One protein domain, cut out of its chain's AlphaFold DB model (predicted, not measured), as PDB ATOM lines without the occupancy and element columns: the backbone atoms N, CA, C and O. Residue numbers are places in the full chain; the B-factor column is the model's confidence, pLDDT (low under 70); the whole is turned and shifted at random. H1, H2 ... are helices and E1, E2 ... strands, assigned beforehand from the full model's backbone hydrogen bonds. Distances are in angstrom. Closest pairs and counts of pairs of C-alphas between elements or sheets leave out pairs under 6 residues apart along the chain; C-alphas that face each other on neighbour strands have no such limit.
ATOM      1  N   GLU A  28       1.768   9.463  51.678       86.75
ATOM      2  CA  GLU A  28       3.037   9.443  52.403       86.75
ATOM      3  C   GLU A  28       4.189   9.195  51.421       86.75
ATOM      4  O   GLU A  28       4.143   8.295  50.576       86.75
ATOM      5  N   LEU A  29       5.224  10.028  51.522       91.06
ATOM      6  CA  LEU A  29       6.452   9.910  50.748       91.06
ATOM      7  C   LEU A  29       7.629   9.767  51.708       91.06
ATOM      8  O   LEU A  29       7.789  10.570  52.628       91.06
ATOM      9  N   LEU A  30       8.480   8.780  51.452       91.69
ATOM     10  CA  LEU A  30       9.733   8.590  52.161       91.69
ATOM     11  C   LEU A  30      10.865   9.265  51.390       91.69
ATOM     12  O   LEU A  30      11.245   8.837  50.295       91.69
ATOM     13  N   ARG A  31      11.434  10.309  51.985       94.00
ATOM     14  CA  ARG A  31      12.610  11.003  51.462       94.00
ATOM     15  C   ARG A  31      13.867  10.482  52.153       94.00
ATOM     16  O   ARG A  31      13.968  10.561  53.372       94.00
ATOM     17  N   VAL A  32      14.835  10.002  51.374       92.88
ATOM     18  CA  VAL A  32      16.132   9.515  51.876       92.88
ATOM     19  C   VAL A  32      17.248  10.283  51.186       92.88
ATOM     20  O   VAL A  32      17.239  10.414  49.962       92.88
ATOM     21  N   GLY A  33      18.204  10.814  51.944       93.19
ATOM     22  CA  GLY A  33      19.281  11.616  51.377       93.19
ATOM     23  C   GLY A  33      20.127  12.327  52.421       93.19
ATOM     24  O   GLY A  33      20.079  11.999  53.605       93.19
ATOM     25  N   PHE A  34      20.879  13.320  51.963       95.06
ATOM     26  CA  PHE A  34      21.726  14.171  52.793       95.06
ATOM     27  C   PHE A  34      21.507  15.643  52.446       95.06
ATOM     28  O   PHE A  34      21.012  15.987  51.368       95.06
ATOM     29  N   ALA A  35      21.879  16.515  53.378       95.06
ATOM     30  CA  ALA A  35      21.818  17.956  53.206       95.06
ATOM     31  C   ALA A  35      23.166  18.592  53.555       95.06
ATOM     32  O   ALA A  35      23.828  18.190  54.511       95.06
ATOM     33  N   PHE A  36      23.541  19.610  52.786       93.50
ATOM     34  CA  PHE A  36      24.671  20.483  53.058       93.50
ATOM     35  C   PHE A  36      24.163  21.880  53.385       93.50
ATOM     36  O   PHE A  36      23.298  22.416  52.688       93.50
ATOM     37  N   HIS A  37      24.737  22.486  54.419       93.56
ATOM     38  CA  HIS A  37      24.405  23.842  54.836       93.56
ATOM     39  C   HIS A  37      25.596  24.764  54.588       93.56
ATOM     40  O   HIS A  37      26.656  24.611  55.196       93.56
ATOM     41  N   PHE A  38      25.408  25.738  53.706       90.12
ATOM     42  CA  PHE A  38      26.394  26.753  53.366       90.12
ATOM     43  C   PHE A  38      26.021  28.073  54.030       90.12
ATOM     44  O   PHE A  38      24.862  28.481  54.005       90.12
ATOM     45  N   HIS A  39      27.013  28.760  54.591       85.75
ATOM     46  CA  HIS A  39      26.832  30.067  55.213       85.75
ATOM     47  C   HIS A  39      27.711  31.086  54.493       85.75
ATOM     48  O   HIS A  39      28.928  31.105  54.667       85.75
ATOM     49  N   ARG A  40      27.093  31.931  53.662       73.50
ATOM     50  CA  ARG A  40      27.770  33.039  52.967       73.50
ATOM     51  C   ARG A  40      26.883  34.282  53.015       73.50
ATOM     52  O   ARG A  40      26.261  34.649  52.026       73.50
ATOM     53  N   GLY A  41      26.747  34.865  54.206       81.62
ATOM     54  CA  GLY A  41      25.790  35.944  54.508       81.62
ATOM     55  C   GLY A  41      24.357  35.443  54.716       81.62
ATOM     56  O   GLY A  41      23.682  35.881  55.639       81.62
ATOM     57  N   VAL A  42      23.937  34.446  53.935       88.50
ATOM     58  CA  VAL A  42      22.643  33.761  54.048       88.50
ATOM     59  C   VAL A  42      22.883  32.257  54.215       88.50
ATOM     60  O   VAL A  42      23.849  31.718  53.665       88.50
ATOM     61  N   GLN A  43      22.022  31.573  54.973       92.12
ATOM     62  CA  GLN A  43      22.040  30.114  55.080       92.12
ATOM     63  C   GLN A  43      21.393  29.492  53.836       92.12
ATOM     64  O   GLN A  43      20.182  29.591  53.637       92.12
ATOM     65  N   ILE A  44      22.197  28.826  53.013       93.19
ATOM     66  CA  ILE A  44      21.741  28.068  51.846       93.19
ATOM     67  C   ILE A  44      21.798  26.584  52.191       93.19
ATOM     68  O   ILE A  44      22.820  26.079  52.652       93.19
ATOM     69  N   THR A  45      20.702  25.874  51.956       94.81
ATOM     70  CA  THR A  45      20.607  24.427  52.146       94.81
ATOM     71  C   THR A  45      20.505  23.742  50.794       94.81
ATOM     72  O   THR A  45      19.573  24.013  50.035       94.81
ATOM     73  N   VAL A  46      21.454  22.850  50.515       93.75
ATOM     74  CA  VAL A  46      21.448  21.961  49.349       93.75
ATOM     75  C   VAL A  46      21.089  20.564  49.821       93.75
ATOM     76  O   VAL A  46      21.851  19.959  50.571       93.75
ATOM     77  N   THR A  47      19.960  20.037  49.372       94.81
ATOM     78  CA  THR A  47      19.507  18.689  49.718       94.81
ATOM     79  C   THR A  47      19.572  17.800  48.493       94.81
ATOM     80  O   THR A  47      18.990  18.134  47.462       94.81
ATOM     81  N   VAL A  48      20.233  16.653  48.615       93.56
ATOM     82  CA  VAL A  48      20.280  15.613  47.583       93.56
ATOM     83  C   VAL A  48      19.540  14.400  48.120       93.56
ATOM     84  O   VAL A  48      19.897  13.861  49.167       93.56
ATOM     85  N   SER A  49      18.475  13.983  47.440       94.31
ATOM     86  CA  SER A  49      17.596  12.938  47.967       94.31
ATOM     87  C   SER A  49      16.919  12.093  46.904       94.31
ATOM     88  O   SER A  49      16.559  12.591  45.841       94.31
ATOM     89  N   SER A  50      16.652  10.837  47.246       92.88
ATOM     90  CA  SER A  50      15.691   9.985  46.554       92.88
ATOM     91  C   SER A  50      14.317  10.093  47.222       92.88
ATOM     92  O   SER A  50      14.217  10.172  48.452       92.88
ATOM     93  N   ILE A  51      13.264  10.114  46.406       94.00
ATOM     94  CA  ILE A  51      11.871  10.145  46.857       94.00
ATOM     95  C   ILE A  51      11.244   8.786  46.568       94.00
ATOM     96  O   ILE A  51      11.211   8.340  45.420       94.00
ATOM     97  N   ASN A  52      10.719   8.150  47.609       92.44
ATOM     98  CA  ASN A  52      10.074   6.850  47.540       92.44
ATOM     99  C   ASN A  52       8.607   6.991  47.934       92.44
ATOM    100  O   ASN A  52       8.264   7.707  48.876       92.44
ATOM    101  N   LYS A  53       7.730   6.313  47.203       91.94
ATOM    102  CA  LYS A  53       6.314   6.227  47.532       91.94
ATOM    103  C   LYS A  53       6.105   5.102  48.537       91.94
ATOM    104  O   LYS A  53       6.537   3.977  48.287       91.94
ATOM    105  N   MET A  54       5.408   5.396  49.631       90.94
ATOM    106  CA  MET A  54       4.943   4.368  50.558       90.94
ATOM    107  C   MET A  54       3.711   3.680  49.967       90.94
ATOM    108  O   MET A  54       2.696   4.331  49.713       90.94
ATOM    109  N   LEU A  55       3.797   2.371  49.715       86.50
ATOM    110  CA  LEU A  55       2.654   1.577  49.239       86.50
ATOM    111  C   LEU A  55       1.662   1.269  50.366       86.50
ATOM    112  O   LEU A  55       0.466   1.108  50.124       86.50
ATOM    113  N   LYS A  56       2.164   1.242  51.598       85.00
ATOM    114  CA  LYS A  56       1.415   1.037  52.830       85.00
ATOM    115  C   LYS A  56       1.890   2.053  53.865       85.00
ATOM    116  O   LYS A  56       3.082   2.335  53.958       85.00
ATOM    117  N   LEU A  57       0.948   2.604  54.628       84.00
ATOM    118  CA  LEU A  57       1.229   3.647  55.613       84.00
ATOM    119  C   LEU A  57       2.284   3.168  56.621       84.00
ATOM    120  O   LEU A  57       2.135   2.090  57.205       84.00
ATOM    121  N   HIS A  58       3.323   3.978  56.816       82.62
ATOM    122  CA  HIS A  58       4.461   3.728  57.703       82.62
ATOM    123  C   HIS A  58       5.334   2.495  57.369       82.62
ATOM    124  O   HIS A  58       6.220   2.158  58.156       82.62
ATOM    125  N   ALA A  59       5.126   1.819  56.231       87.81
ATOM    126  CA  ALA A  59       5.923   0.655  55.824       87.81
ATOM    127  C   ALA A  59       7.138   1.089  54.986       87.81
ATOM    128  O   ALA A  59       7.097   1.109  53.755       87.81
ATOM    129  N   THR A  60       8.219   1.487  55.663       88.31
ATOM    130  CA  THR A  60       9.443   2.006  55.022       88.31
ATOM    131  C   THR A  60      10.191   0.972  54.180       88.31
ATOM    132  O   THR A  60      10.920   1.344  53.266       88.31
ATOM    133  N   ASP A  61      10.047  -0.307  54.506       88.62
ATOM    134  CA  ASP A  61      10.682  -1.450  53.844       88.62
ATOM    135  C   ASP A  61      10.052  -1.783  52.485       88.62
ATOM    136  O   ASP A  61      10.741  -2.238  51.575       88.62
ATOM    137  N   GLU A  62       8.760  -1.496  52.326       89.75
ATOM    138  CA  GLU A  62       8.007  -1.689  51.081       89.75
ATOM    139  C   GLU A  62       8.035  -0.443  50.168       89.75
ATOM    140  O   GLU A  62       7.328  -0.382  49.157       89.75
ATOM    141  N   ALA A  63       8.811   0.587  50.523       90.75
ATOM    142  CA  ALA A  63       8.854   1.842  49.784       90.75
ATOM    143  C   ALA A  63       9.499   1.663  48.401       90.75
ATOM    144  O   ALA A  63      10.580   1.090  48.264       90.75
ATOM    145  N   VAL A  64       8.856   2.209  47.365       93.00
ATOM    146  CA  VAL A  64       9.329   2.095  45.975       93.00
ATOM    147  C   VAL A  64       9.772   3.465  45.455       93.00
ATOM    148  O   VAL A  64       9.018   4.432  45.607       93.00
ATOM    149  N   PRO A  65      10.952   3.590  44.816       90.75
ATOM    150  CA  PRO A  65      11.417   4.861  44.270       90.75
ATOM    151  C   PRO A  65      10.455   5.404  43.212       90.75
ATOM    152  O   PRO A  65      10.085   4.705  42.269       90.75
ATOM    153  N   VAL A  66      10.083   6.680  43.347       91.75
ATOM    154  CA  VAL A  66       9.222   7.379  42.377       91.75
ATOM    155  C   VAL A  66       9.963   7.583  41.054       91.75
ATOM    156  O   VAL A  66       9.375   7.465  39.983       91.75
ATOM    157  N   THR A  67      11.268   7.853  41.130       87.19
ATOM    158  CA  THR A  67      12.161   8.040  39.980       87.19
ATOM    159  C   THR A  67      13.434   7.204  40.164       87.19
ATOM    160  O   THR A  67      14.418   7.700  40.721       87.19
ATOM    161  N   PRO A  68      13.432   5.924  39.743       87.44
ATOM    162  CA  PRO A  68      14.604   5.058  39.847       87.44
ATOM    163  C   PRO A  68      15.819   5.640  39.114       87.44
ATOM    164  O   PRO A  68      15.695   6.165  38.010       87.44
ATOM    165  N   GLY A  69      17.001   5.540  39.726       83.38
ATOM    166  CA  GLY A  69      18.260   5.999  39.124       83.38
ATOM    167  C   GLY A  69      18.452   7.519  39.075       83.38
ATOM    168  O   GLY A  69      19.463   7.977  38.553       83.38
ATOM    169  N   MET A  70      17.523   8.305  39.630       86.50
ATOM    170  CA  MET A  70      17.623   9.765  39.693       86.50
ATOM    171  C   MET A  70      17.605  10.261  41.138       86.50
ATOM    172  O   MET A  70      16.905   9.722  41.996       86.50
ATOM    173  N   GLN A  71      18.366  11.323  41.392       88.69
ATOM    174  CA  GLN A  71      18.372  12.037  42.665       88.69
ATOM    175  C   GLN A  71      17.811  13.440  42.456       88.69
ATOM    176  O   GLN A  71      18.155  14.126  41.495       88.69
ATOM    177  N   LEU A  72      16.945  13.864  43.370       90.75
ATOM    178  CA  LEU A  72      16.428  15.219  43.417       90.75
ATOM    179  C   LEU A  72      17.416  16.098  44.184       90.75
ATOM    180  O   LEU A  72      17.691  15.833  45.357       90.75
ATOM    181  N   VAL A  73      17.899  17.151  43.525       91.62
ATOM    182  CA  VAL A  73      18.705  18.202  44.149       91.62
ATOM    183  C   VAL A  73      17.837  19.437  44.347       91.62
ATOM    184  O   VAL A  73      17.341  20.016  43.383       91.62
ATOM    185  N   GLU A  74      17.656  19.846  45.598       92.25
ATOM    186  CA  GLU A  74      16.938  21.068  45.959       92.25
ATOM    187  C   GLU A  74      17.891  22.052  46.625       92.25
ATOM    188  O   GLU A  74      18.581  21.702  47.579       92.25
ATOM    189  N   VAL A  75      17.884  23.299  46.158       91.75
ATOM    190  CA  VAL A  75      18.603  24.400  46.802       91.75
ATOM    191  C   VAL A  75      17.585  25.382  47.356       91.75
ATOM    192  O   VAL A  75      16.734  25.892  46.628       91.75
ATOM    193  N   THR A  76      17.641  25.621  48.662       93.06
ATOM    194  CA  THR A  76      16.672  26.455  49.377       93.06
ATOM    195  C   THR A  76      17.375  27.398  50.341       93.06
ATOM    196  O   THR A  76      18.430  27.081  50.881       93.06
ATOM    197  N   ALA A  77      16.787  28.568  50.561       92.38
ATOM    198  CA  ALA A  77      17.220  29.506  51.585       92.38
ATOM    199  C   ALA A  77      15.972  30.145  52.212       92.38
ATOM    200  O   ALA A  77      15.043  30.497  51.475       92.38
ATOM    201  N   PRO A  78      15.906  30.266  53.547       91.50
ATOM    202  CA  PRO A  78      14.808  30.955  54.202       91.50
ATOM    203  C   PRO A  78      14.881  32.452  53.886       91.50
ATOM    204  O   PRO A  78      15.952  33.052  53.933       91.50
ATOM    205  N   ALA A  79      13.732  33.055  53.589       89.94
ATOM    206  CA  ALA A  79      13.617  34.481  53.320       89.94
ATOM    207  C   ALA A  79      12.497  35.096  54.162       89.94
ATOM    208  O   ALA A  79      11.425  34.504  54.315       89.94
ATOM    209  N   SER A  80      12.740  36.300  54.666       86.88
ATOM    210  CA  SER A  80      11.759  37.194  55.275       86.88
ATOM    211  C   SER A  80      11.627  38.463  54.428       86.88
ATOM    212  O   SER A  80      12.345  38.656  53.445       86.88
ATOM    213  N   SER A  81      10.714  39.359  54.801       84.44
ATOM    214  CA  SER A  81      10.597  40.676  54.159       84.44
ATOM    215  C   SER A  81      11.848  41.548  54.318       84.44
ATOM    216  O   SER A  81      12.022  42.489  53.553       84.44
ATOM    217  N   GLU A  82      12.702  41.253  55.298       87.88
ATOM    218  CA  GLU A  82      13.856  42.078  55.666       87.88
ATOM    219  C   GLU A  82      15.125  41.678  54.905       87.88
ATOM    220  O   GLU A  82      15.913  42.542  54.537       87.88
ATOM    221  N   ASN A  83      15.313  40.385  54.625       88.25
ATOM    222  CA  ASN A  83      16.539  39.852  54.014       88.25
ATOM    223  C   ASN A  83      16.350  39.361  52.567       88.25
ATOM    224  O   ASN A  83      17.260  38.784  51.974       88.25
ATOM    225  N   TYR A  84      15.172  39.586  51.984       85.56
ATOM    226  CA  TYR A  84      14.796  39.054  50.675       85.56
ATOM    227  C   TYR A  84      15.823  39.341  49.572       85.56
ATOM    228  O   TYR A  84      16.229  38.434  48.846       85.56
ATOM    229  N   THR A  85      16.253  40.597  49.450       87.12
ATOM    230  CA  THR A  85      17.188  41.029  48.402       87.12
ATOM    231  C   THR A  85      18.529  40.306  48.518       87.12
ATOM    232  O   THR A  85      19.091  39.877  47.511       87.12
ATOM    233  N   GLU A  86      19.010  40.109  49.746       89.12
ATOM    234  CA  GLU A  86      20.251  39.384  50.024       89.12
ATOM    235  C   GLU A  86      20.112  37.901  49.674       89.12
ATOM    236  O   GLU A  86      20.986  37.336  49.017       89.12
ATOM    237  N   VAL A  87      18.983  37.282  50.040       89.94
ATOM    238  CA  VAL A  87      18.688  35.874  49.731       89.94
ATOM    239  C   VAL A  87      18.639  35.642  48.219       89.94
ATOM    240  O   VAL A  87      19.227  34.678  47.727       89.94
ATOM    241  N   VAL A  88      17.977  36.523  47.462       87.25
ATOM    242  CA  VAL A  88      17.877  36.406  45.995       87.25
ATOM    243  C   VAL A  88      19.246  36.551  45.330       87.25
ATOM    244  O   VAL A  88      19.574  35.767  44.434       87.25
ATOM    245  N   ALA A  89      20.060  37.508  45.779       87.56
ATOM    246  CA  ALA A  89      21.414  37.700  45.265       87.56
ATOM    247  C   ALA A  89      22.314  36.493  45.580       87.56
ATOM    248  O   ALA A  89      22.987  35.971  44.688       87.56
ATOM    249  N   ALA A  90      22.277  36.005  46.824       89.50
ATOM    250  CA  ALA A  90      23.050  34.845  47.255       89.50
ATOM    251  C   ALA A  90      22.649  33.578  46.489       89.50
ATOM    252  O   ALA A  90      23.520  32.845  46.024       89.50
ATOM    253  N   MET A  91      21.347  33.344  46.294       88.50
ATOM    254  CA  MET A  91      20.858  32.188  45.545       88.50
ATOM    255  C   MET A  91      21.248  32.258  44.065       88.50
ATOM    256  O   MET A  91      21.692  31.259  43.509       88.50
ATOM    257  N   SER A  92      21.148  33.435  43.440       87.12
ATOM    258  CA  SER A  92      21.556  33.625  42.040       87.12
ATOM    259  C   SER A  92      23.047  33.338  41.851       87.12
ATOM    260  O   SER A  92      23.415  32.526  41.005       87.12
ATOM    261  N   SER A  93      23.896  33.912  42.711       88.00
ATOM    262  CA  SER A  93      25.342  33.659  42.693       88.00
ATOM    263  C   SER A  93      25.678  32.188  42.961       88.00
ATOM    264  O   SER A  93      26.589  31.631  42.348       88.00
ATOM    265  N   PHE A  94      24.935  31.531  43.852       88.38
ATOM    266  CA  PHE A  94      25.137  30.117  44.151       88.38
ATOM    267  C   PHE A  94      24.747  29.212  42.972       88.38
ATOM    268  O   PHE A  94      25.469  28.266  42.660       88.38
ATOM    269  N   CYS A  95      23.658  29.526  42.267       85.69
ATOM    270  CA  CYS A  95      23.274  28.825  41.043       85.69
ATOM    271  C   CYS A  95      24.332  28.972  39.940       85.69
ATOM    272  O   CYS A  95      24.660  27.987  39.286       85.69
ATOM    273  N   GLU A  96      24.903  30.165  39.759       85.31
ATOM    274  CA  GLU A  96      26.006  30.389  38.812       85.31
ATOM    275  C   GLU A  96      27.257  29.589  39.189       85.31
ATOM    276  O   GLU A  96      27.900  28.994  38.326       85.31
ATOM    277  N   HIS A  97      27.572  29.521  40.484       85.50
ATOM    278  CA  HIS A  97      28.690  28.724  40.982       85.50
ATOM    279  C   HIS A  97      28.511  27.225  40.701       85.50
ATOM    280  O   HIS A  97      29.483  26.538  40.389       85.50
ATOM    281  N   LEU A  98      27.276  26.722  40.787       84.62
ATOM    282  CA  LEU A  98      26.955  25.325  40.504       84.62
ATOM    283  C   LEU A  98      26.728  25.023  39.022       84.62
ATOM    284  O   LEU A  98      26.806  23.854  38.660       84.62
ATOM    285  N   ALA A  99      26.508  26.022  38.164       82.94
ATOM    286  CA  ALA A  99      26.178  25.823  36.751       82.94
ATOM    287  C   ALA A  99      27.120  24.857  35.994       82.94
ATOM    288  O   ALA A  99      26.612  24.051  35.213       82.94
ATOM    289  N   PRO A 100      28.451  24.835  36.236       81.56
ATOM    290  CA  PRO A 100      29.335  23.856  35.602       81.56
ATOM    291  C   PRO A 100      29.077  22.406  36.027       81.56
ATOM    292  O   PRO A 100      29.451  21.494  35.304       81.56
ATOM    293  N   LEU A 101      28.481  22.164  37.194       82.19
ATOM    294  CA  LEU A 101      28.246  20.826  37.746       82.19
ATOM    295  C   LEU A 101      26.778  20.408  37.657       82.19
ATOM    296  O   LEU A 101      26.480  19.226  37.520       82.19
ATOM    297  N   LEU A 102      25.859  21.363  37.766       81.69
ATOM    298  CA  LEU A 102      24.430  21.117  37.831       81.69
ATOM    299  C   LEU A 102      23.665  22.359  37.373       81.69
ATOM    300  O   LEU A 102      23.810  23.440  37.942       81.69
ATOM    301  N   HIS A 103      22.787  22.194  36.386       82.69
ATOM    302  CA  HIS A 103      21.836  23.240  36.029       82.69
ATOM    303  C   HIS A 103      20.664  23.215  37.007       82.69
ATOM    304  O   HIS A 103      19.915  22.240  37.071       82.69
ATOM    305  N   LEU A 104      20.506  24.306  37.750       84.69
ATOM    306  CA  LEU A 104      19.365  24.533  38.626       84.69
ATOM    307  C   LEU A 104      18.317  25.376  37.904       84.69
ATOM    308  O   LEU A 104      18.639  26.332  37.199       84.69
ATOM    309  N   SER A 105      17.052  25.030  38.106       84.25
ATOM    310  CA  SER A 105      15.923  25.717  37.493       84.25
ATOM    311  C   SER A 105      14.751  25.814  38.459       84.25
ATOM    312  O   SER A 105      14.709  25.159  39.505       84.25
ATOM    313  N   LYS A 106      13.756  26.628  38.094       85.88
ATOM    314  CA  LYS A 106      12.458  26.573  38.762       85.88
ATOM    315  C   LYS A 106      11.854  25.175  38.573       85.88
ATOM    316  O   LYS A 106      11.874  24.664  37.451       85.88
ATOM    317  N   PRO A 107      11.242  24.590  39.619       81.25
ATOM    318  CA  PRO A 107      10.484  23.355  39.471       81.25
ATOM    319  C   PRO A 107       9.487  23.455  38.308       81.25
ATOM    320  O   PRO A 107       8.741  24.429  38.210       81.25
ATOM    321  N   GLY A 108       9.496  22.463  37.415       76.31
ATOM    322  CA  GLY A 108       8.653  22.427  36.214       76.31
ATOM    323  C   GLY A 108       9.291  22.997  34.941       76.31
ATOM    324  O   GLY A 108       8.736  22.797  33.864       76.31
ATOM    325  N   ILE A 109      10.459  23.645  35.026       78.69
ATOM    326  CA  ILE A 109      11.222  24.110  33.859       78.69
ATOM    327  C   ILE A 109      12.410  23.174  33.621       78.69
ATOM    328  O   ILE A 109      13.319  23.096  34.445       78.69
ATOM    329  N   SER A 110      12.420  22.467  32.489       72.62
ATOM    330  CA  SER A 110      13.545  21.605  32.107       72.62
ATOM    331  C   SER A 110      14.679  22.430  31.496       72.62
ATOM    332  O   SER A 110      14.465  23.151  30.524       72.62
ATOM    333  N   THR A 111      15.888  22.312  32.048       67.00
ATOM    334  CA  THR A 111      17.102  23.020  31.590       67.00
ATOM    335  C   THR A 111      18.121  22.105  30.902       67.00
ATOM    336  O   THR A 111      19.263  22.504  30.678       67.00
ATOM    337  N   GLY A 112      17.715  20.882  30.544       65.31
ATOM    338  CA  GLY A 112      18.584  19.892  29.901       65.31
ATOM    339  C   GLY A 112      19.636  19.286  30.839       65.31
ATOM    340  O   GLY A 112      19.631  19.522  32.046       65.31
ATOM    341  N   VAL A 113      20.532  18.470  30.275       64.50
ATOM    342  CA  VAL A 113      21.608  17.779  31.006       64.50
ATOM    343  C   VAL A 113      22.925  18.529  30.802       64.50
ATOM    344  O   VAL A 113      23.267  18.866  29.670       64.50
ATOM    345  N   VAL A 114      23.676  18.783  31.880       60.09
ATOM    346  CA  VAL A 114      25.006  19.413  31.798       60.09
ATOM    347  C   VAL A 114      26.038  18.378  31.336       60.09
ATOM    348  O   VAL A 114      26.212  17.369  32.024       60.09
ATOM    349  N   PRO A 115      26.776  18.603  30.232       55.78
ATOM    350  CA  PRO A 115      27.807  17.667  29.765       55.78
ATOM    351  C   PRO A 115      28.933  17.452  30.788       55.78
ATOM    352  O   PRO A 115      29.435  16.344  30.960       55.78
ATOM    353  N   THR A 116      29.302  18.506  31.515       58.62
ATOM    354  CA  THR A 116      30.360  18.483  32.533       58.62
ATOM    355  C   THR A 116      29.983  17.642  33.755       58.62
ATOM    356  O   THR A 116      30.853  16.991  34.328       58.62
ATOM    357  N   ALA A 117      28.695  17.564  34.114       57.53
ATOM    358  CA  ALA A 117      28.217  16.662  35.162       57.53
ATOM    359  C   ALA A 117      28.465  15.196  34.787       57.53
ATOM    360  O   ALA A 117      28.914  14.412  35.616       57.53
ATOM    361  N   ALA A 118      28.228  14.843  33.519       57.16
ATOM    362  CA  ALA A 118      28.491  13.501  33.014       57.16
ATOM    363  C   ALA A 118      29.992  13.173  33.027       57.16
ATOM    364  O   ALA A 118      30.367  12.074  33.426       57.16
ATOM    365  N   ALA A 119      30.857  14.127  32.666       59.38
ATOM    366  CA  ALA A 119      32.309  13.945  32.712       59.38
ATOM    367  C   ALA A 119      32.858  13.838  34.152       59.38
ATOM    368  O   ALA A 119      33.709  12.991  34.426       59.38
ATOM    369  N   ALA A 120      32.352  14.653  35.085       59.75
ATOM    370  CA  ALA A 120      32.722  14.588  36.499       59.75
ATOM    371  C   ALA A 120      32.211  13.296  37.161       59.75
ATOM    372  O   ALA A 120      32.964  12.633  37.871       59.75
ATOM    373  N   ALA A 121      30.969  12.890  36.875       59.91
ATOM    374  CA  ALA A 121      30.419  11.617  37.333       59.91
ATOM    375  C   ALA A 121      31.205  10.428  36.761       59.91
ATOM    376  O   ALA A 121      31.572   9.531  37.513       59.91
ATOM    377  N   ALA A 122      31.541  10.443  35.467       59.94
ATOM    378  CA  ALA A 122      32.380   9.416  34.852       59.94
ATOM    379  C   ALA A 122      33.782   9.362  35.481       59.94
ATOM    380  O   ALA A 122      34.303   8.272  35.696       59.94
ATOM    381  N   SER A 123      34.365  10.512  35.832       54.94
ATOM    382  CA  SER A 123      35.665  10.571  36.516       54.94
ATOM    383  C   SER A 123      35.593   9.976  37.926       54.94
ATOM    384  O   SER A 123      36.425   9.144  38.265       54.94
ATOM    385  N   LEU A 124      34.564  10.307  38.718       56.09
ATOM    386  CA  LEU A 124      34.350   9.712  40.048       56.09
ATOM    387  C   LEU A 124      34.078   8.202  39.978       56.09
ATOM    388  O   LEU A 124      34.573   7.443  40.807       56.09
TER     389      LEU A 124
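Overview. This is residues 28 to 124 of the 133 residues of an uncharacterized protein of Punica granatum (UniProt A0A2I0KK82). A long, twisted hairpin, E1 and E2, with short E3 beside E2, makes a sheet; H1 packs on one face near the hairpin's turn, and H2 lies away from both. The 97 printed residues, mixed in class, hold E1, E2, E3, H1, H2 in order; the sheet E1 - E2 - E3 is a meander, each strand the antiparallel neighbour of the one before. The whole is loose, radius of gyration of the C-alphas 16.0 A, spans 43 by 37 by 24 A.

Along the chain. E1, residues 29 to 40, begins at (6.452, 9.910, 50.748) and measures 31.5 A; E2, 42 to 53, 32.7 A; E3, 72 to 76, 12.7 A; H1, 84 to 98, 21.0 A; H2, 115 to 124, 14.6 A, ends at (34.350, 9.712, 40.048).

Arrangement. N 36 and O 46 of hairpin E1 and E2, and N 47 and O 74 of hairpin E2 and E3, are each 2.8 A apart, within hydrogen-bond range. H1 lies over E2, height over the sheet 8.3 A; their closest C-alphas, Val 42 and Val 87, are 6.2 A apart. H2 is apart from E1, E2, E3 and H1. In H1 and H2 every O i to N i+4 pair is within hydrogen-bond range.

Size, cuts and confidence. The printed part has no cut. Links E2 to E3 and H1 to H2 are long. Residues 111 to 124 have pLDDT under 70.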